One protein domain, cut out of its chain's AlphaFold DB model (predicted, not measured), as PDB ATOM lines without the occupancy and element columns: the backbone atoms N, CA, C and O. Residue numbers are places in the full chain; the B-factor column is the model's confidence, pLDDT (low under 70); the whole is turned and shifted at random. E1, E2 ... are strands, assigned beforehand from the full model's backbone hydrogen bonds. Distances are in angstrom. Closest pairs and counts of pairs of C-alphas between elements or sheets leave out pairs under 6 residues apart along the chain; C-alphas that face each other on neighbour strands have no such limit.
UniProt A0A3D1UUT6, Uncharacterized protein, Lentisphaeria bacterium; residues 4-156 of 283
ATOM      1  N   GLN A   4     142.555 157.187 146.974       86.12
ATOM      2  CA  GLN A   4     143.243 155.945 146.707       86.12
ATOM      3  C   GLN A   4     142.602 155.267 145.506       86.12
ATOM      4  O   GLN A   4     141.392 155.023 145.506       86.12
ATOM      5  N   TYR A   5     143.417 154.966 144.496       86.50
ATOM      6  CA  TYR A   5     142.946 154.249 143.322       86.50
ATOM      7  C   TYR A   5     142.540 152.840 143.710       86.50
ATOM      8  O   TYR A   5     143.284 152.142 144.405       86.50
ATOM      9  N   ILE A   6     141.380 152.416 143.226       80.38
ATOM     10  CA  ILE A   6     140.925 151.051 143.369       80.38
ATOM     11  C   ILE A   6     140.914 150.395 141.986       80.38
ATOM     12  O   ILE A   6     140.067 150.723 141.152       80.38
ATOM     13  N   PRO A   7     141.857 149.473 141.721       68.56
ATOM     14  CA  PRO A   7     142.003 148.854 140.408       68.56
ATOM     15  C   PRO A   7     140.940 147.781 140.130       68.56
ATOM     16  O   PRO A   7     140.853 147.281 139.007       68.56
ATOM     17  N   THR A   8     140.146 147.382 141.129       65.38
ATOM     18  CA  THR A   8     139.141 146.332 140.957       65.38
ATOM     19  C   THR A   8     137.916 146.840 140.202       65.38
ATOM     20  O   THR A   8     137.471 147.981 140.328       65.38
ATOM     21  N   GLN A   9     137.354 145.953 139.382       62.25
ATOM     22  CA  GLN A   9     136.117 146.215 138.659       62.25
ATOM     23  C   GLN A   9     134.947 146.002 139.617       62.25
ATOM     24  O   GLN A   9     134.678 144.865 140.007       62.25
ATOM     25  N   LEU A  10     134.239 147.075 139.972       66.19
ATOM     26  CA  LEU A  10     132.895 146.930 140.521       66.19
ATOM     27  C   LEU A  10     132.038 146.207 139.481       66.19
ATOM     28  O   LEU A  10     131.995 146.603 138.315       66.19
ATOM     29  N   ARG A  11     131.380 145.131 139.905       71.81
ATOM     30  CA  ARG A  11     130.344 144.478 139.114       71.81
ATOM     31  C   ARG A  11     129.003 145.005 139.602       71.81
ATOM     32  O   ARG A  11     128.689 144.874 140.780       71.81
ATOM     33  N   SER A  12     128.236 145.603 138.703       76.69
ATOM     34  CA  SER A  12     126.832 145.943 138.918       76.69
ATOM     35  C   SER A  12     125.987 145.430 137.760       76.69
ATOM     36  O   SER A  12     126.509 145.230 136.658       76.69
ATOM     37  N   PRO A  13     124.677 145.250 137.992       85.94
ATOM     38  CA  PRO A  13     123.699 145.213 136.914       85.94
ATOM     39  C   PRO A  13     123.780 146.478 136.048       85.94
ATOM     40  O   PRO A  13     124.314 147.511 136.466       85.94
ATOM     41  N   THR A  14     123.212 146.416 134.845       90.25
ATOM     42  CA  THR A  14     123.287 147.518 133.878       90.25
ATOM     43  C   THR A  14     122.671 148.797 134.446       90.25
ATOM     44  O   THR A  14     121.531 148.804 134.916       90.25
ATOM     45  N   ILE A  15     123.405 149.905 134.348       91.38
ATOM     46  CA  ILE A  15     122.867 151.244 134.581       91.38
ATOM     47  C   ILE A  15     122.286 151.728 133.245       91.38
ATOM     48  O   ILE A  15     123.016 151.836 132.258       91.38
ATOM     49  N   PRO A  16     120.978 152.002 133.138       91.44
ATOM     50  CA  PRO A  16     120.413 152.444 131.873       91.44
ATOM     51  C   PRO A  16     120.979 153.806 131.474       91.44
ATOM     52  O   PRO A  16     121.204 154.690 132.307       91.44
ATOM     53  N   ASN A  17     121.191 153.959 130.168       89.06
ATOM     54  CA  ASN A  17     121.739 155.154 129.528       89.06
ATOM     55  C   ASN A  17     123.155 155.555 129.992       89.06
ATOM     56  O   ASN A  17     123.618 156.632 129.617       89.06
ATOM     57  N   TRP A  18     123.861 154.723 130.772       88.38
ATOM     58  CA  TRP A  18     125.219 155.032 131.216       88.38
ATOM     59  C   TRP A  18     126.063 153.793 131.490       88.38
ATOM     60  O   TRP A  18     125.639 152.875 132.177       88.38
ATOM     61  N   ASN A  19     127.306 153.812 131.023       80.38
ATOM     62  CA  ASN A  19     128.303 152.818 131.386       80.38
ATOM     63  C   ASN A  19     129.546 153.539 131.935       80.38
ATOM     64  O   ASN A  19     130.357 154.013 131.131       80.38
ATOM     65  N   PRO A  20     129.677 153.708 133.266       70.81
ATOM     66  CA  PRO A  20     130.847 154.362 133.842       70.81
ATOM     67  C   PRO A  20     132.114 153.542 133.565       70.81
ATOM     68  O   PRO A  20     132.072 152.312 133.470       70.81
ATOM     69  N   GLN A  21     133.260 154.214 133.413       71.06
ATOM     70  CA  GLN A  21     134.515 153.508 133.163       71.06
ATOM     71  C   GLN A  21     134.987 152.715 134.383       71.06
ATOM     72  O   GLN A  21     134.685 153.025 135.534       71.06
ATOM     73  N   LYS A  22     135.754 151.662 134.093       68.12
ATOM     74  CA  LYS A  22     136.381 150.807 135.098       68.12
ATOM     75  C   LYS A  22     137.476 151.585 135.827       68.12
ATOM     76  O   LYS A  22     138.258 152.283 135.190       68.12
ATOM     77  N   GLY A  23     137.562 151.377 137.137       75.75
ATOM     78  CA  GLY A  23     138.532 152.045 137.998       75.75
ATOM     79  C   GLY A  23     137.970 153.340 138.573       75.75
ATOM     80  O   GLY A  23     137.523 154.238 137.863       75.75
ATOM     81  N   PHE A  24     137.997 153.431 139.892       85.00
ATOM     82  CA  PHE A  24     137.557 154.601 140.632       85.00
ATOM     83  C   PHE A  24     138.505 154.830 141.790       85.00
ATOM     84  O   PHE A  24     139.298 153.971 142.172       85.00
ATOM     85  N   TRP A  25     138.419 156.018 142.348       89.06
ATOM     86  CA  TRP A  25     139.210 156.436 143.477       89.06
ATOM     87  C   TRP A  25     138.278 156.649 144.645       89.06
ATOM     88  O   TRP A  25     137.280 157.354 144.519       89.06
ATOM     89  N   ARG A  26     138.599 156.062 145.789       87.56
ATOM     90  CA  ARG A  26     137.898 156.383 147.034       87.56
ATOM     91  C   ARG A  26     138.650 157.470 147.774       87.56
ATOM     92  O   ARG A  26     139.878 157.430 147.835       87.56
ATOM     93  N   GLY A  27     137.931 158.414 148.353       88.38
ATOM     94  CA  GLY A  27     138.512 159.332 149.318       88.38
ATOM     95  C   GLY A  27     138.841 158.607 150.625       88.38
ATOM     96  O   GLY A  27     138.169 157.648 151.012       88.38
ATOM     97  N   ILE A  28     139.896 159.057 151.295       83.62
ATOM     98  CA  ILE A  28     140.336 158.562 152.603       83.62
ATOM     99  C   ILE A  28     140.506 159.727 153.584       83.62
ATOM    100  O   ILE A  28     140.602 160.892 153.186       83.62
ATOM    101  N   GLY A  29     140.552 159.423 154.882       83.44
ATOM    102  CA  GLY A  29     140.674 160.438 155.928       83.44
ATOM    103  C   GLY A  29     139.523 161.444 155.868       83.44
ATOM    104  O   GLY A  29     138.361 161.073 156.000       83.44
ATOM    105  N   THR A  30     139.837 162.717 155.634       84.25
ATOM    106  CA  THR A  30     138.840 163.798 155.530       84.25
ATOM    107  C   THR A  30     137.962 163.722 154.280       84.25
ATOM    108  O   THR A  30     136.898 164.334 154.257       84.25
ATOM    109  N   ASP A  31     138.376 162.958 153.267       87.88
ATOM    110  CA  ASP A  31     137.607 162.721 152.041       87.88
ATOM    111  C   ASP A  31     136.845 161.382 152.079       87.88
ATOM    112  O   ASP A  31     136.281 160.960 151.069       87.88
ATOM    113  N   ALA A  32     136.824 160.687 153.223       85.81
ATOM    114  CA  ALA A  32     136.106 159.423 153.365       85.81
ATOM    115  C   ALA A  32     134.625 159.563 152.961       85.81
ATOM    116  O   ALA A  32     133.936 160.505 153.350       85.81
ATOM    117  N   GLY A  33     134.141 158.610 152.159       86.12
ATOM    118  CA  GLY A  33     132.796 158.636 151.575       86.12
ATOM    119  C   GLY A  33     132.691 159.380 150.238       86.12
ATOM    120  O   GLY A  33     131.607 159.449 149.657       86.12
ATOM    121  N   LEU A  34     133.794 159.929 149.722       91.31
ATOM    122  CA  LEU A  34     133.858 160.442 148.356       91.31
ATOM    123  C   LEU A  34     134.333 159.368 147.377       91.31
ATOM    124  O   LEU A  34     135.192 158.545 147.698       91.31
ATOM    125  N   LEU A  35     133.801 159.416 146.161       90.44
ATOM    126  CA  LEU A  35     134.235 158.601 145.031       90.44
ATOM    127  C   LEU A  35     134.607 159.525 143.877       90.44
ATOM    128  O   LEU A  35     133.849 160.437 143.577       90.44
ATOM    129  N   ALA A  36     135.741 159.291 143.222       92.00
ATOM    130  CA  ALA A  36     136.144 160.013 142.021       92.00
ATOM    131  C   ALA A  36     136.368 159.048 140.859       92.00
ATOM    132  O   ALA A  36     137.004 158.006 141.023       92.00
ATOM    133  N   PHE A  37     135.836 159.365 139.684       90.38
ATOM    134  CA  PHE A  37     135.900 158.468 138.530       90.38
ATOM    135  C   PHE A  37     135.695 159.212 137.214       90.38
ATOM    136  O   PHE A  37     135.261 160.368 137.185       90.38
ATOM    137  N   ASN A  38     136.026 158.528 136.116       91.31
ATOM    138  CA  ASN A  38     135.758 159.018 134.774       91.31
ATOM    139  C   ASN A  38     134.340 158.610 134.341       91.31
ATOM    140  O   ASN A  38     134.011 157.423 134.279       91.31
ATOM    141  N   THR A  39     133.490 159.588 134.039       89.50
ATOM    142  CA  THR A  39     132.102 159.352 133.613       89.50
ATOM    143  C   THR A  39     132.010 158.842 132.177       89.50
ATOM    144  O   THR A  39     130.983 158.282 131.795       89.50
ATOM    145  N   ASN A  40     133.045 159.093 131.366       87.56
ATOM    146  CA  ASN A  40     133.058 158.958 129.913       87.56
ATOM    147  C   ASN A  40     131.847 159.624 129.232       87.56
ATOM    148  O   ASN A  40     131.372 159.184 128.187       87.56
ATOM    149  N   ASN A  41     131.327 160.686 129.849       88.94
ATOM    150  CA  ASN A  41     130.163 161.419 129.388       88.94
ATOM    151  C   ASN A  41     130.436 162.920 129.509       88.94
ATOM    152  O   ASN A  41     130.452 163.488 130.601       88.94
ATOM    153  N   SER A  42     130.623 163.582 128.369       89.00
ATOM    154  CA  SER A  42     130.900 165.021 128.321       89.00
ATOM    155  C   SER A  42     129.784 165.873 128.931       89.00
ATOM    156  O   SER A  42     130.069 166.969 129.408       89.00
ATOM    157  N   ASN A  43     128.545 165.369 128.980       90.88
ATOM    158  CA  ASN A  43     127.407 166.067 129.579       90.88
ATOM    159  C   ASN A  43     127.474 166.162 131.110       90.88
ATOM    160  O   ASN A  43     126.836 167.043 131.675       90.88
ATOM    161  N   LEU A  44     128.206 165.257 131.766       89.94
ATOM    162  CA  LEU A  44     128.454 165.274 133.216       89.94
ATOM    163  C   LEU A  44     129.885 165.738 133.544       89.94
ATOM    164  O   LEU A  44     130.304 165.736 134.696       89.94
ATOM    165  N   GLY A  45     130.664 166.080 132.514       90.12
ATOM    166  CA  GLY A  45     132.108 166.242 132.602       90.12
ATOM    167  C   GLY A  45     132.844 164.906 132.721       90.12
ATOM    168  O   GLY A  45     132.377 163.960 133.346       90.12
ATOM    169  N   TYR A  46     134.030 164.822 132.110       90.88
ATOM    170  CA  TYR A  46     134.779 163.564 132.042       90.88
ATOM    171  C   TYR A  46     135.206 163.038 133.405       90.88
ATOM    172  O   TYR A  46     135.140 161.839 133.611       90.88
ATOM    173  N   TYR A  47     135.611 163.904 134.331       93.94
ATOM    174  CA  TYR A  47     136.033 163.498 135.666       93.94
ATOM    175  C   TYR A  47     135.154 164.161 136.708       93.94
ATOM    176  O   TYR A  47     134.983 165.386 136.687       93.94
ATOM    177  N   VAL A  48     134.640 163.348 137.628       94.62
ATOM    178  CA  VAL A  48     133.744 163.803 138.689       94.62
ATOM    179  C   VAL A  48     134.138 163.240 140.046       94.62
ATOM    180  O   VAL A  48     134.784 162.196 140.124       94.62
ATOM    181  N   ILE A  49     133.711 163.931 141.102       95.19
ATOM    182  CA  ILE A  49     133.702 163.457 142.488       95.19
ATOM    183  C   ILE A  49     132.247 163.414 142.960       95.19
ATOM    184  O   ILE A  49     131.490 164.345 142.704       95.19
ATOM    185  N   THR A  50     131.850 162.377 143.684       93.25
ATOM    186  CA  THR A  50     130.501 162.213 144.243       93.25
ATOM    187  C   THR A  50     130.564 161.772 145.703       93.25
ATOM    188  O   THR A  50     131.607 161.330 146.183       93.25
ATOM    189  N   GLN A  51     129.442 161.870 146.420       90.25
ATOM    190  CA  GLN A  51     129.288 161.314 147.770       90.25
ATOM    191  C   GLN A  51     128.660 159.919 147.697       90.25
ATOM    192  O   GLN A  51     127.452 159.804 147.506       90.25
ATOM    193  N   ASN A  52     129.470 158.867 147.849       79.94
ATOM    194  CA  ASN A  52     129.042 157.459 147.862       79.94
ATOM    195  C   ASN A  52     128.118 157.045 146.698       79.94
ATOM    196  O   ASN A  52     127.322 156.116 146.827       79.94
ATOM    197  N   LEU A  53     128.208 157.730 145.556       82.56
ATOM    198  CA  LEU A  53     127.274 157.557 144.451       82.56
ATOM    199  C   LEU A  53     128.034 157.381 143.135       82.56
ATOM    200  O   LEU A  53     128.532 158.331 142.545       82.56
ATOM    201  N   TRP A  54     128.112 156.149 142.659       81.44
ATOM    202  CA  TRP A  54     128.807 155.778 141.421       81.44
ATOM    203  C   TRP A  54     127.866 155.685 140.205       81.44
ATOM    204  O   TRP A  54     128.258 155.227 139.138       81.44
ATOM    205  N   THR A  55     126.619 156.135 140.374       87.94
ATOM    206  CA  THR A  55     125.587 156.278 139.336       87.94
ATOM    207  C   THR A  55     124.754 157.539 139.622       87.94
ATOM    208  O   THR A  55     125.180 158.378 140.403       87.94
ATOM    209  N   TYR A  56     123.585 157.718 139.015       92.31
ATOM    210  CA  TYR A  56     122.681 158.839 139.282       92.31
ATOM    211  C   TYR A  56     121.489 158.443 140.157       92.31
ATOM    212  O   TYR A  56     121.109 157.274 140.263       92.31
ATOM    213  N   ARG A  57     120.883 159.448 140.786       95.50
ATOM    214  CA  ARG A  57     119.572 159.375 141.434       95.50
ATOM    215  C   ARG A  57     118.500 159.832 140.452       95.50
ATOM    216  O   ARG A  57     118.782 160.407 139.400       95.50
ATOM    217  N   LEU A  58     117.254 159.587 140.821       96.69
ATOM    218  CA  LEU A  58     116.098 160.044 140.065       96.69
ATOM    219  C   LEU A  58     115.204 160.879 140.970       96.69
ATOM    220  O   LEU A  58     114.979 160.511 142.120       96.69
ATOM    221  N   LYS A  59     114.674 161.991 140.461       96.69
ATOM    222  CA  LYS A  59     113.705 162.813 141.194       96.69
ATOM    223  C   LYS A  59     112.338 162.719 140.522       96.69
ATOM    224  O   LYS A  59     112.188 163.160 139.387       96.69
ATOM    225  N   ILE A  60     111.354 162.152 141.219       95.81
ATOM    226  CA  ILE A  60     109.976 161.977 140.730       95.81
ATOM    227  C   ILE A  60     109.038 162.760 141.637       95.81
ATOM    228  O   ILE A  60     108.988 162.481 142.832       95.81
ATOM    229  N   ASP A  61     108.316 163.740 141.088       85.94
ATOM    230  CA  ASP A  61     107.374 164.598 141.828       85.94
ATOM    231  C   ASP A  61     107.941 165.109 143.175       85.94
ATOM    232  O   ASP A  61     107.280 165.089 144.210       85.94
ATOM    233  N   ASN A  62     109.203 165.553 143.156       85.06
ATOM    234  CA  ASN A  62     110.010 166.021 144.298       85.06
ATOM    235  C   ASN A  62     110.601 164.981 145.254       85.06
ATOM    236  O   ASN A  62     111.395 165.354 146.118       85.06
ATOM    237  N   LEU A  63     110.319 163.699 145.064       95.25
ATOM    238  CA  LEU A  63     110.909 162.620 145.850       95.25
ATOM    239  C   LEU A  63     112.201 162.138 145.189       95.25
ATOM    240  O   LEU A  63     112.228 161.909 143.981       95.25
ATOM    241  N   VAL A  64     113.269 161.986 145.974       96.06
ATOM    242  CA  VAL A  64     114.572 161.513 145.486       96.06
ATOM    243  C   VAL A  64     114.659 160.007 145.681       96.06
ATOM    244  O   VAL A  64     114.703 159.521 146.808       96.06
ATOM    245  N   TYR A  65     114.698 159.279 144.573       97.00
ATOM    246  CA  TYR A  65     114.868 157.840 144.549       97.00
ATOM    247  C   TYR A  65     116.355 157.510 144.447       97.00
ATOM    248  O   TYR A  65     117.058 157.968 143.536       97.00
ATOM    249  N   SER A  66     116.826 156.688 145.377       94.94
ATOM    250  CA  SER A  66     118.212 156.232 145.421       94.94
ATOM    251  C   SER A  66     118.383 154.963 144.589       94.94
ATOM    252  O   SER A  66     117.480 154.124 144.584       94.94
ATOM    253  N   PRO A  67     119.519 154.800 143.892       93.31
ATOM    254  CA  PRO A  67     119.797 153.584 143.143       93.31
ATOM    255  C   PRO A  67     119.980 152.395 144.090       93.31
ATOM    256  O   PRO A  67     120.616 152.509 145.140       93.31
ATOM    257  N   VAL A  68     119.466 151.241 143.679       92.06
ATOM    258  CA  VAL A  68     119.677 149.946 144.319       92.06
ATOM    259  C   VAL A  68     120.305 149.007 143.299       92.06
ATOM    260  O   VAL A  68     119.775 148.783 142.212       92.06
ATOM    261  N   PHE A  69     121.459 148.455 143.655       87.88
ATOM    262  CA  PHE A  69     122.332 147.697 142.757       87.88
ATOM    263  C   PHE A  69     122.021 146.197 142.752       87.88
ATOM    264  O   PHE A  69     122.932 145.373 142.735       87.88
ATOM    265  N   ASN A  70     120.735 145.854 142.760       87.88
ATOM    266  CA  ASN A  70     120.277 144.480 142.594       87.88
ATOM    267  C   ASN A  70     119.728 144.310 141.182       87.88
ATOM    268  O   ASN A  70     119.134 145.240 140.631       87.88
ATOM    269  N   ASP A  71     119.945 143.134 140.598       90.00
ATOM    270  CA  ASP A  71     119.469 142.838 139.251       90.00
ATOM    271  C   ASP A  71     117.951 142.669 139.255       90.00
ATOM    272  O   ASP A  71     117.401 141.802 139.937       90.00
ATOM    273  N   VAL A  72     117.280 143.504 138.467       92.06
ATOM    274  CA  VAL A  72     115.875 143.350 138.125       92.06
ATOM    275  C   VAL A  72     115.769 143.395 136.609       92.06
ATOM    276  O   VAL A  72     115.800 144.463 135.995       92.06
ATOM    277  N   ASN A  73     115.649 142.213 136.002       92.88
ATOM    278  CA  ASN A  73     115.556 142.038 134.552       92.88
ATOM    279  C   ASN A  73     116.745 142.657 133.780       92.88
ATOM    280  O   ASN A  73     116.559 143.229 132.705       92.88
ATOM    281  N   GLY A  74     117.961 142.523 134.316       90.50
ATOM    282  CA  GLY A  74     119.224 142.940 133.697       90.50
ATOM    283  C   GLY A  74     119.686 144.356 134.047       90.50
ATOM    284  O   GLY A  74     120.744 144.785 133.572       90.50
ATOM    285  N   PHE A  75     118.927 145.085 134.871       93.88
ATOM    286  CA  PHE A  75     119.212 146.472 135.241       93.88
ATOM    287  C   PHE A  75     119.169 146.696 136.752       93.88
ATOM    288  O   PHE A  75     118.550 145.930 137.489       93.88
ATOM    289  N   ILE A  76     119.797 147.785 137.200       93.44
ATOM    290  CA  ILE A  76     119.532 148.352 138.528       93.44
ATOM    291  C   ILE A  76     118.121 148.954 138.584       93.44
ATOM    292  O   ILE A  76     117.488 149.200 137.553       93.44
ATOM    293  N   TYR A  77     117.657 149.279 139.788       95.25
ATOM    294  CA  TYR A  77     116.420 150.031 139.989       95.25
ATOM    295  C   TYR A  77     116.621 151.202 140.951       95.25
ATOM    296  O   TYR A  77     117.679 151.347 141.561       95.25
ATOM    297  N   TRP A  78     115.602 152.050 141.097       96.56
ATOM    298  CA  TRP A  78     115.603 153.158 142.050       96.56
ATOM    299  C   TRP A  78     114.449 153.043 143.031       96.56
ATOM    300  O   TRP A  78     113.351 152.643 142.649       96.56
ATOM    301  N   GLN A  79     114.677 153.422 144.287       95.88
ATOM    302  CA  GLN A  79     113.698 153.270 145.359       95.88
ATOM    303  C   GLN A  79     113.551 154.535 146.205       95.88
ATOM    304  O   GLN A  79     114.534 155.184 146.566       95.88
ATOM    305  N   TYR A  80     112.305 154.829 146.569       96.19
ATOM    306  CA  TYR A  80     111.939 155.775 147.614       96.19
ATOM    307  C   TYR A  80     110.782 155.187 148.434       96.19
ATOM    308  O   TYR A  80     109.681 154.976 147.922       96.19
ATOM    309  N   GLY A  81     111.026 154.899 149.716       93.44
ATOM    310  CA  GLY A  81     110.048 154.209 150.560       93.44
ATOM    311  C   GLY A  81     109.643 152.856 149.960       93.44
ATOM    312  O   GLY A  81     110.501 152.027 149.656       93.44
ATOM    313  N   SER A  82     108.341 152.640 149.771       91.56
ATOM    314  CA  SER A  82     107.780 151.451 149.112       91.56
ATOM    315  C   SER A  82     107.664 151.574 147.588       91.56
ATOM    316  O   SER A  82     107.287 150.607 146.928       91.56
ATOM    317  N   SER A  83     107.965 152.742 147.012       95.12
ATOM    318  CA  SER A  83     107.883 152.948 145.569       95.12
ATOM    319  C   SER A  83     109.214 152.650 144.892       95.12
ATOM    320  O   SER A  83     110.272 153.099 145.337       95.12
ATOM    321  N   CYS A  84     109.144 151.897 143.800       96.88
ATOM    322  CA  CYS A  84     110.285 151.460 143.018       96.88
ATOM    323  C   CYS A  84     110.093 151.831 141.547       96.88
ATOM    324  O   CYS A  84     109.015 151.625 140.985       96.88
ATOM    325  N   TYR A  85     111.157 152.329 140.926       97.69
ATOM    326  CA  TYR A  85     111.262 152.529 139.488       97.69
ATOM    327  C   TYR A  85     112.227 151.494 138.902       97.69
ATOM    328  O   TYR A  85     113.425 151.545 139.188       97.69
ATOM    329  N   TYR A  86     111.709 150.530 138.139       97.19
ATOM    330  CA  TYR A  86     112.453 149.355 137.668       97.19
ATOM    331  C   TYR A  86     112.011 148.911 136.270       97.19
ATOM    332  O   TYR A  86     110.991 149.365 135.752       97.19
ATOM    333  N   TYR A  87     112.783 148.012 135.657       96.94
ATOM    334  CA  TYR A  87     112.475 147.454 134.345       96.94
ATOM    335  C   TYR A  87     111.564 146.216 134.452       96.94
ATOM    336  O   TYR A  87     111.952 145.177 134.987       96.94
ATOM    337  N   SER A  88     110.346 146.329 133.932       96.69
ATOM    338  CA  SER A  88     109.383 145.250 133.679       96.69
ATOM    339  C   SER A  88     109.568 144.706 132.261       96.69
ATOM    340  O   SER A  88     109.838 145.452 131.317       96.69
ATOM    341  N   ARG A  89     109.388 143.395 132.084       95.25
ATOM    342  CA  ARG A  89     109.484 142.747 130.768       95.25
ATOM    343  C   ARG A  89     108.322 143.126 129.857       95.25
ATOM    344  O   ARG A  89     108.517 143.247 128.653       95.25
ATOM    345  N   ASN A  90     107.136 143.313 130.431       94.56
ATOM    346  CA  ASN A  90     105.911 143.547 129.669       94.56
ATOM    347  C   ASN A  90     105.700 145.023 129.318       94.56
ATOM    348  O   ASN A  90     105.135 145.332 128.270       94.56
ATOM    349  N   TYR A  91     106.142 145.937 130.186       95.75
ATOM    350  CA  TYR A  91     105.848 147.369 130.061       95.75
ATOM    351  C   TYR A  91     107.100 148.249 129.973       95.75
ATOM    352  O   TYR A  91     106.984 149.472 129.882       95.75
ATOM    353  N   GLY A  92     108.294 147.650 129.978       96.31
ATOM    354  CA  GLY A  92     109.553 148.381 130.041       96.31
ATOM    355  C   GLY A  92     109.739 149.035 131.408       96.31
ATOM    356  O   GLY A  92     109.461 148.442 132.443       96.31
ATOM    357  N   TRP A  93     110.220 150.272 131.440       97.69
ATOM    358  CA  TRP A  93     110.463 150.989 132.691       97.69
ATOM    359  C   TRP A  93     109.164 151.457 133.350       97.69
ATOM    360  O   TRP A  93     108.372 152.178 132.736       97.69
ATOM    361  N   ILE A  94     108.963 151.066 134.609       97.88
ATOM    362  CA  ILE A  94     107.743 151.352 135.363       97.88
ATOM    363  C   ILE A  94     108.029 151.900 136.755       97.88
ATOM    364  O   ILE A  94     109.010 151.527 137.391       97.88
ATOM    365  N   LEU A  95     107.126 152.750 137.241       97.69
ATOM    366  CA  LEU A  95     107.039 153.174 138.635       97.69
ATOM    367  C   LEU A  95     105.861 152.456 139.299       97.69
ATOM    368  O   LEU A  95     104.712 152.637 138.886       97.69
ATOM    369  N   HIS A  96     106.150 151.681 140.341       96.19
ATOM    370  CA  HIS A  96     105.168 150.880 141.068       96.19
ATOM    371  C   HIS A  96     105.429 150.924 142.579       96.19
ATOM    372  O   HIS A  96     106.518 151.266 143.029       96.19
ATOM    373  N   ASN A  97     104.437 150.559 143.386       93.69
ATOM    374  CA  ASN A  97     104.541 150.408 144.846       93.69
ATOM    375  C   ASN A  97     104.736 148.949 145.316       93.69
ATOM    376  O   ASN A  97     104.471 148.629 146.474       93.69
ATOM    377  N   ARG A  98     105.121 148.044 144.408       90.38
ATOM    378  CA  ARG A  98     105.367 146.623 144.697       90.38
ATOM    379  C   ARG A  98     106.849 146.317 144.517       90.38
ATOM    380  O   ARG A  98     107.586 147.118 143.943       90.38
ATOM    381  N   PHE A  99     107.263 145.157 145.025       87.69
ATOM    382  CA  PHE A  99     108.650 144.717 144.954       87.69
ATOM    383  C   PHE A  99     109.145 144.663 143.490       87.69
ATOM    384  O   PHE A  99     108.408 144.174 142.624       87.69
ATOM    385  N   PRO A 100     110.365 145.154 143.200       88.06
ATOM    386  CA  PRO A 100     110.949 145.112 141.863       88.06
ATOM    387  C   PRO A 100     110.961 143.701 141.263       88.06
ATOM    388  O   PRO A 100     111.262 142.725 141.943       88.06
ATOM    389  N   GLY A 101     110.625 143.591 139.977       87.94
ATOM    390  CA  GLY A 101     110.480 142.310 139.275       87.94
ATOM    391  C   GLY A 101     109.044 141.776 139.229       87.94
ATOM    392  O   GLY A 101     108.771 140.831 138.494       87.94
ATOM    393  N   TYR A 102     108.106 142.403 139.945       93.94
ATOM    394  CA  TYR A 102     106.678 142.170 139.734       93.94
ATOM    395  C   TYR A 102     106.236 142.695 138.360       93.94
ATOM    396  O   TYR A 102     106.557 143.827 137.996       93.94
ATOM    397  N   GLU A 103     105.462 141.900 137.624       95.69
ATOM    398  CA  GLU A 103     104.843 142.311 136.362       95.69
ATOM    399  C   GLU A 103     103.406 142.793 136.630       95.69
ATOM    400  O   GLU A 103     102.566 141.977 137.032       95.69
ATOM    401  N   PRO A 104     103.104 144.095 136.436       95.88
ATOM    402  CA  PRO A 104     101.773 144.639 136.691       95.88
ATOM    403  C   PRO A 104     100.706 144.009 135.802       95.88
ATOM    404  O   PRO A 104     100.968 143.643 134.657       95.88
ATOM    405  N   ARG A 105      99.477 143.921 136.313       95.94
ATOM    406  CA  ARG A 105      98.310 143.515 135.524       95.94
ATOM    407  C   ARG A 105      97.564 144.748 135.032       95.94
ATOM    408  O   ARG A 105      97.201 145.609 135.824       95.94
ATOM    409  N   GLU A 106      97.286 144.798 133.736       95.62
ATOM    410  CA  GLU A 106      96.460 145.832 133.108       95.62
ATOM    411  C   GLU A 106      95.532 145.168 132.093       95.62
ATOM    412  O   GLU A 106      96.005 144.580 131.122       95.62
ATOM    413  N   ASN A 107      94.222 145.294 132.302       95.50
ATOM    414  CA  ASN A 107      93.199 144.835 131.362       95.50
ATOM    415  C   ASN A 107      92.227 145.977 131.079       95.50
ATOM    416  O   ASN A 107      91.866 146.718 131.989       95.50
ATOM    417  N   TYR A 108      91.790 146.132 129.831       95.38
ATOM    418  CA  TYR A 108      90.753 147.101 129.487       95.38
ATOM    419  C   TYR A 108      89.388 146.410 129.443       95.38
ATOM    420  O   TYR A 108      89.193 145.488 128.651       95.38
ATOM    421  N   ASN A 109      88.454 146.867 130.273       95.56
ATOM    422  CA  ASN A 109      87.067 146.426 130.263       95.56
ATOM    423  C   ASN A 109      86.260 147.310 129.300       95.56
ATOM    424  O   ASN A 109      86.094 148.514 129.514       95.56
ATOM    425  N   SER A 110      85.767 146.710 128.217       94.12
ATOM    426  CA  SER A 110      85.023 147.408 127.166       94.12
ATOM    427  C   SER A 110      83.611 147.829 127.580       94.12
ATOM    428  O   SER A 110      83.104 148.804 127.023       94.12
ATOM    429  N   GLU A 111      82.989 147.144 128.545       95.12
ATOM    430  CA  GLU A 111      81.637 147.450 129.034       95.12
ATOM    431  C   GLU A 111      81.647 148.691 129.924       95.12
ATOM    432  O   GLU A 111      80.878 149.629 129.711       95.12
ATOM    433  N   THR A 112      82.571 148.732 130.887       92.75
ATOM    434  CA  THR A 112      82.733 149.873 131.802       92.75
ATOM    435  C   THR A 112      83.564 151.002 131.192       92.75
ATOM    436  O   THR A 112      83.556 152.117 131.713       92.75
ATOM    437  N   LYS A 113      84.259 150.733 130.076       92.50
ATOM    438  CA  LYS A 113      85.240 151.623 129.429       92.50
ATOM    439  C   LYS A 113      86.355 152.058 130.384       92.50
ATOM    440  O   LYS A 113      86.816 153.200 130.340       92.50
ATOM    441  N   GLN A 114      86.776 151.152 131.262       94.81
ATOM    442  CA  GLN A 114      87.787 151.400 132.287       94.81
ATOM    443  C   GLN A 114      88.914 150.374 132.219       94.81
ATOM    444  O   GLN A 114      88.734 149.233 131.801       94.81
ATOM    445  N   TYR A 115      90.097 150.793 132.650       95.38
ATOM    446  CA  TYR A 115      91.224 149.909 132.899       95.38
ATOM    447  C   TYR A 115      91.120 149.307 134.303       95.38
ATOM    448  O   TYR A 115      90.895 150.023 135.278       95.38
ATOM    449  N   GLU A 116      91.331 148.003 134.402       95.31
ATOM    450  CA  GLU A 116      91.328 147.210 135.629       95.31
ATOM    451  C   GLU A 116      92.730 146.649 135.910       95.31
ATOM    452  O   GLU A 116      93.563 146.519 135.006       95.31
ATOM    453  N   GLY A 117      92.982 146.285 137.171       94.75
ATOM    454  CA  GLY A 117      94.262 145.741 137.628       94.75
ATOM    455  C   GLY A 117      95.048 146.723 138.496       94.75
ATOM    456  O   GLY A 117      94.480 147.411 139.346       94.75
ATOM    457  N   ASP A 118      96.365 146.756 138.315       96.81
ATOM    458  CA  ASP A 118      97.271 147.547 139.145       96.81
ATOM    459  C   ASP A 118      97.316 149.025 138.725       96.81
ATOM    460  O   ASP A 118      97.124 149.377 137.564       96.81
ATOM    461  N   ALA A 119      97.610 149.905 139.682       95.88
ATOM    462  CA  ALA A 119      97.875 151.320 139.440       95.88
ATOM    463  C   ALA A 119      99.386 151.541 139.299       95.88
ATOM    464  O   ALA A 119     100.127 151.376 140.269       95.88
ATOM    465  N   PHE A 120      99.856 151.945 138.118       97.38
ATOM    466  CA  PHE A 120     101.283 152.200 137.896       97.38
ATOM    467  C   PHE A 120     101.530 153.273 136.840       97.38
ATOM    468  O   PHE A 120     100.594 153.824 136.253       97.38
ATOM    469  N   TYR A 121     102.799 153.608 136.630       97.88
ATOM    470  CA  TYR A 121     103.226 154.483 135.543       97.88
ATOM    471  C   TYR A 121     104.301 153.796 134.714       97.88
ATOM    472  O   TYR A 121     105.072 153.011 135.259       97.88
ATOM    473  N   ALA A 122     104.371 154.108 133.422       97.50
ATOM    474  CA  ALA A 122     105.389 153.590 132.513       97.50
ATOM    475  C   ALA A 122     106.024 154.717 131.695       97.50
ATOM    476  O   ALA A 122     105.344 155.656 131.277       97.50
ATOM    477  N   GLY A 123     107.325 154.627 131.448       97.00
ATOM    478  CA  GLY A 123     108.080 155.612 130.678       97.00
ATOM    479  C   GLY A 123     109.578 155.414 130.861       97.00
ATOM    480  O   GLY A 123     109.995 154.767 131.807       97.00
ATOM    481  N   TYR A 124     110.388 155.938 129.945       96.50
ATOM    482  CA  TYR A 124     111.832 155.693 129.930       96.50
ATOM    483  C   TYR A 124     112.607 156.587 130.909       96.50
ATOM    484  O   TYR A 124     112.192 157.725 131.150       96.50
ATOM    485  N   PRO A 125     113.769 156.132 131.424       95.56
ATOM    486  CA  PRO A 125     114.654 156.985 132.204       95.56
ATOM    487  C   PRO A 125     115.156 158.158 131.346       95.56
ATOM    488  O   PRO A 125     115.345 157.994 130.135       95.56
ATOM    489  N   PRO A 126     115.385 159.335 131.950       95.69
ATOM    490  CA  PRO A 126     115.889 160.496 131.236       95.69
ATOM    491  C   PRO A 126     117.297 160.245 130.679       95.69
ATOM    492  O   PRO A 126     118.019 159.330 131.093       95.69
ATOM    493  N   SER A 127     117.709 161.074 129.719       94.75
ATOM    494  CA  SER A 127     119.095 161.088 129.243       94.75
ATOM    495  C   SER A 127     120.051 161.502 130.364       94.75
ATOM    496  O   SER A 127     119.713 162.345 131.189       94.75
ATOM    497  N   VAL A 128     121.268 160.965 130.356       93.12
ATOM    498  CA  VAL A 128     122.260 161.153 131.427       93.12
ATOM    499  C   VAL A 128     122.991 162.484 131.233       93.12
ATOM    500  O   VAL A 128     124.070 162.550 130.638       93.12
ATOM    501  N   ARG A 129     122.327 163.561 131.659       93.00
ATOM    502  CA  ARG A 129     122.774 164.958 131.596       93.00
ATOM    503  C   ARG A 129     121.997 165.786 132.618       93.00
ATOM    504  O   ARG A 129     120.802 165.574 132.793       93.00
ATOM    505  N   ASP A 130     122.645 166.783 133.207       90.56
ATOM    506  CA  ASP A 130     121.988 167.709 134.132       90.56
ATOM    507  C   ASP A 130     120.766 168.412 133.508       90.56
ATOM    508  O   ASP A 130     120.772 168.836 132.347       90.56
ATOM    509  N   GLY A 131     119.696 168.531 134.299       90.88
ATOM    510  CA  GLY A 131     118.463 169.233 133.926       90.88
ATOM    511  C   GLY A 131     117.543 168.485 132.954       90.88
ATOM    512  O   GLY A 131     116.515 169.032 132.554       90.88
ATOM    513  N   THR A 132     117.872 167.254 132.557       95.62
ATOM    514  CA  THR A 132     116.988 166.443 131.709       95.62
ATOM    515  C   THR A 132     115.867 165.801 132.516       95.62
ATOM    516  O   THR A 132     115.974 165.536 133.717       95.62
ATOM    517  N   TYR A 133     114.768 165.531 131.821       96.12
ATOM    518  CA  TYR A 133     113.622 164.837 132.376       96.12
ATOM    519  C   TYR A 133     112.910 164.019 131.300       96.12
ATOM    520  O   TYR A 133     113.119 164.214 130.101       96.12
ATOM    521  N   SER A 134     112.062 163.105 131.746       96.31
ATOM    522  CA  SER A 134     111.116 162.353 130.931       96.31
ATOM    523  C   SER A 134     109.749 162.322 131.620       96.31
ATOM    524  O   SER A 134     109.590 162.770 132.760       96.31
ATOM    525  N   TYR A 135     108.743 161.816 130.909       96.50
ATOM    526  CA  TYR A 135     107.402 161.630 131.451       96.50
ATOM    527  C   TYR A 135     107.123 160.153 131.686       96.50
ATOM    528  O   TYR A 135     107.394 159.315 130.824       96.50
ATOM    529  N   LEU A 136     106.515 159.859 132.832       97.56
ATOM    530  CA  LEU A 136     105.918 158.564 133.116       97.56
ATOM    531  C   LEU A 136     104.410 158.685 132.912       97.56
ATOM    532  O   LEU A 136     103.735 159.450 133.604       97.56
ATOM    533  N   GLN A 137     103.893 157.944 131.940       96.88
ATOM    534  CA  GLN A 137     102.481 157.933 131.594       96.88
ATOM    535  C   GLN A 137     101.703 157.032 132.551       96.88
ATOM    536  O   GLN A 137     102.202 155.957 132.902       96.88
ATOM    537  N   PRO A 138     100.481 157.408 132.951       97.31
ATOM    538  CA  PRO A 138      99.639 156.542 133.763       97.31
ATOM    539  C   PRO A 138      99.285 155.253 133.008       97.31
ATOM    540  O   PRO A 138      98.995 155.258 131.805       97.31
ATOM    541  N   ARG A 139      99.283 154.138 133.737       97.06
ATOM    542  CA  ARG A 139      98.901 152.797 133.276       97.06
ATOM    543  C   ARG A 139      97.966 152.124 134.279       97.06
ATOM    544  O   ARG A 139      97.862 152.547 135.433       97.06
ATOM    545  N   GLY A 140      97.274 151.091 133.810       95.56
ATOM    546  CA  GLY A 140      96.253 150.388 134.569       95.56
ATOM    547  C   GLY A 140      95.202 151.352 135.095       95.56
ATOM    548  O   GLY A 140      94.776 152.265 134.382       95.56
ATOM    549  N   THR A 141      94.810 151.195 136.352       96.44
ATOM    550  CA  THR A 141      93.733 152.005 136.941       96.44
ATOM    551  C   THR A 141      94.059 153.504 137.015       96.44
ATOM    552  O   THR A 141      93.130 154.309 137.019       96.44
ATOM    553  N   ASN A 142      95.336 153.917 136.936       96.00
ATOM    554  CA  ASN A 142      95.717 155.339 136.854       96.00
ATOM    555  C   ASN A 142      95.252 156.023 135.557       96.00
ATOM    556  O   ASN A 142      95.253 157.249 135.481       96.00
ATOM    557  N   ARG A 143      94.897 155.263 134.512       94.38
ATOM    558  CA  ARG A 143      94.380 155.824 133.250       94.38
ATOM    559  C   ARG A 143      92.942 156.306 133.365       94.38
ATOM    560  O   ARG A 143      92.527 157.176 132.596       94.38
ATOM    561  N   ASN A 144      92.182 155.744 134.298       93.25
ATOM    562  CA  ASN A 144      90.772 156.062 134.456       93.25
ATOM    563  C   ASN A 144      90.625 157.522 134.897       93.25
ATOM    564  O   ASN A 144      91.306 157.973 135.812       93.25
ATOM    565  N   GLY A 145      89.759 158.278 134.217       85.19
ATOM    566  CA  GLY A 145      89.578 159.708 134.486       85.19
ATOM    567  C   GLY A 145      90.674 160.622 133.919       85.19
ATOM    568  O   GLY A 145      90.731 161.785 134.302       85.19
ATOM    569  N   GLY A 146      91.524 160.129 133.005       82.00
ATOM    570  CA  GLY A 146      92.495 160.959 132.278       82.00
ATOM    571  C   GLY A 146      93.757 161.300 133.073       82.00
ATOM    572  O   GLY A 146      94.249 162.417 132.953       82.00
ATOM    573  N   GLY A 147      94.249 160.360 133.891       85.88
ATOM    574  CA  GLY A 147      95.349 160.557 134.841       85.88
ATOM    575  C   GLY A 147      96.536 161.387 134.331       85.88
ATOM    576  O   GLY A 147      96.894 161.378 133.155       85.88
ATOM    577  N   ALA A 148      97.174 162.111 135.250       92.62
ATOM    578  CA  ALA A 148      98.296 162.985 134.927       92.62
ATOM    579  C   ALA A 148      99.610 162.207 134.797       92.62
ATOM    580  O   ALA A 148      99.867 161.267 135.551       92.62
ATOM    581  N   ASN A 149     100.476 162.643 133.880       95.81
ATOM    582  CA  ASN A 149     101.847 162.146 133.806       95.81
ATOM    583  C   ASN A 149     102.632 162.545 135.061       95.81
ATOM    584  O   ASN A 149     102.456 163.648 135.579       95.81
ATOM    585  N   LYS A 150     103.562 161.687 135.484       96.25
ATOM    586  CA  LYS A 150     104.602 162.063 136.452       96.25
ATOM    587  C   LYS A 150     105.845 162.545 135.726       96.25
ATOM    588  O   LYS A 150     106.169 162.039 134.647       96.25
ATOM    589  N   MET A 151     106.551 163.496 136.324       96.50
ATOM    590  CA  MET A 151     107.825 163.973 135.793       96.50
ATOM    591  C   MET A 151     108.979 163.247 136.470       96.50
ATOM    592  O   MET A 151     109.068 163.225 137.697       96.50
ATOM    593  N   LEU A 152     109.866 162.674 135.663       97.12
ATOM    594  CA  LEU A 152     111.054 161.956 136.107       97.12
ATOM    595  C   LEU A 152     112.300 162.748 135.707       97.12
ATOM    596  O   LEU A 152     112.630 162.825 134.528       97.12
ATOM    597  N   TYR A 153     113.004 163.316 136.681       96.69
ATOM    598  CA  TYR A 153     114.213 164.106 136.464       96.69
ATOM    599  C   TYR A 153     115.476 163.300 136.743       96.69
ATOM    600  O   TYR A 153     115.537 162.523 137.701       96.69
ATOM    601  N   PHE A 154     116.501 163.551 135.933       95.88
ATOM    602  CA  PHE A 154     117.862 163.127 136.224       95.88
ATOM    603  C   PHE A 154     118.418 163.946 137.396       95.88
ATOM    604  O   PHE A 154     118.305 165.174 137.403       95.88
ATOM    605  N   ASP A 155     119.022 163.278 138.379       95.19
ATOM    606  CA  ASP A 155     119.610 163.930 139.548       95.19
ATOM    607  C   ASP A 155     120.973 163.317 139.889       95.19
ATOM    608  O   ASP A 155     121.077 162.170 140.323       95.19
ATOM    609  N   PHE A 156     122.042 164.085 139.699       95.06
ATOM    610  CA  PHE A 156     123.407 163.631 139.953       95.06
ATOM    611  C   PHE A 156     124.212 164.735 140.648       95.06
ATOM    612  O   PHE A 156     124.862 165.539 139.985       95.06
TER     613      PHE A 156
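AT A GLANCE: This is residues 4 to 156 of the 283 residues of an uncharacterized protein of Lentisphaeria bacterium (UniProt A0A3D1UUT6). This is a rod with a small closed barrel of eight strands, E5 to E9 and E12 to E14, a separate four-stranded sheet, E1 to E4, beyond one end of it, and the short hairpin E10 and E11 beyond the other. The unnamed residues 7 to 23 run from E1 toward the barrel and fold back to E2. The printed part has 153 residues with 14 named strands, E1 to E14 in order along the chain, and no named helix; the sheet, in the order E1, E2, E3, E4, the barrel and the hairpin are antiparallel. The class is all strand, though 74 of the 153 residues, under half, are in named strands. The whole is only just compact, close to loose, with a radius of gyration of the C-alphas of 17.9 A and spans of 64 by 27 by 24 A.

HOW THE PARTS SIT: Start at residues 4 to 6, E1, and residues 24 to 27, E2: they form a hairpin, antiparallel at 145 degrees, with N 4 and O 26 within hydrogen-bond range at 2.8 A. Residues 34 to 38, E3, are antiparallel to E2, with N 25 and O 36 2.8 A apart. Residues 47 to 51, E4, pair with E3 through N 50 and O 35, 2.8 A. These four form a meander, each strand the antiparallel neighbour of the one before; E1 and E4 are its edge strands, and the strands' lines turn by 82 degrees between them. Go on to residues 57 to 60, E5, which are apart from E4. E5 and residues 63 to 72, E6, form a hairpin with N 65 and O 58 2.8 A apart. E6 bends by 83 degrees at residue 69; its residues 63 to 65 pair with E5 and its residues 66 to 72 with residues 75 to 80, E7, where N 68 and O 77 are 2.8 A apart. Residues 83 to 88, E8, pair with E7 through N 85 and O 78, 2.8 A, and residues 92 to 96, E9, with E8 through N 88 and O 92, 2.7 A, ending the meander E5 to E9. Residues 106 to 109, E10, and 114 to 117, E11, form a hairpin with N 109 and O 114 2.8 A apart. E11 runs on into residues 119 to 122, E12, at 97 degrees across one residue. E12 pairs with E9 through N 95 and O 121, 2.9 A, and opens a third meander with residues 133 to 140, E13, and 150 to 155, E14. N 137 and O 122 are 2.8 A apart, and N 134 and O 152 2.9 A. E14 closes the ring on E5, with N 57 and O 155 2.8 A apart. The closest C-alphas of E10 and E13, those of Glu 106 and Gly 140, are 4.8 A apart.

IN THESE COORDINATES: Find C-alpha 4 at (143.243, 155.945, 146.707), where E1 begins. E6, the longest strand by residues, measures 21.3 A from C-alpha 63 at (110.909, 162.620, 145.850) to C-alpha 72. E7 is 17.1 A long and E13 is 22.7 A. E14, 15.4 A long, ends at C-alpha 155, (119.610, 163.930, 139.548).

THE WHOLE: The C-alphas farthest apart, those of Gly 29 and Glu 111, are 66.2 A apart. The printed part has no cut, and its long link is E1 to E2, with 17 residues. The mean pLDDT of the printed part is 91.0; look for values under 70 at residues 7 to 10 and residue 22 of this predicted model.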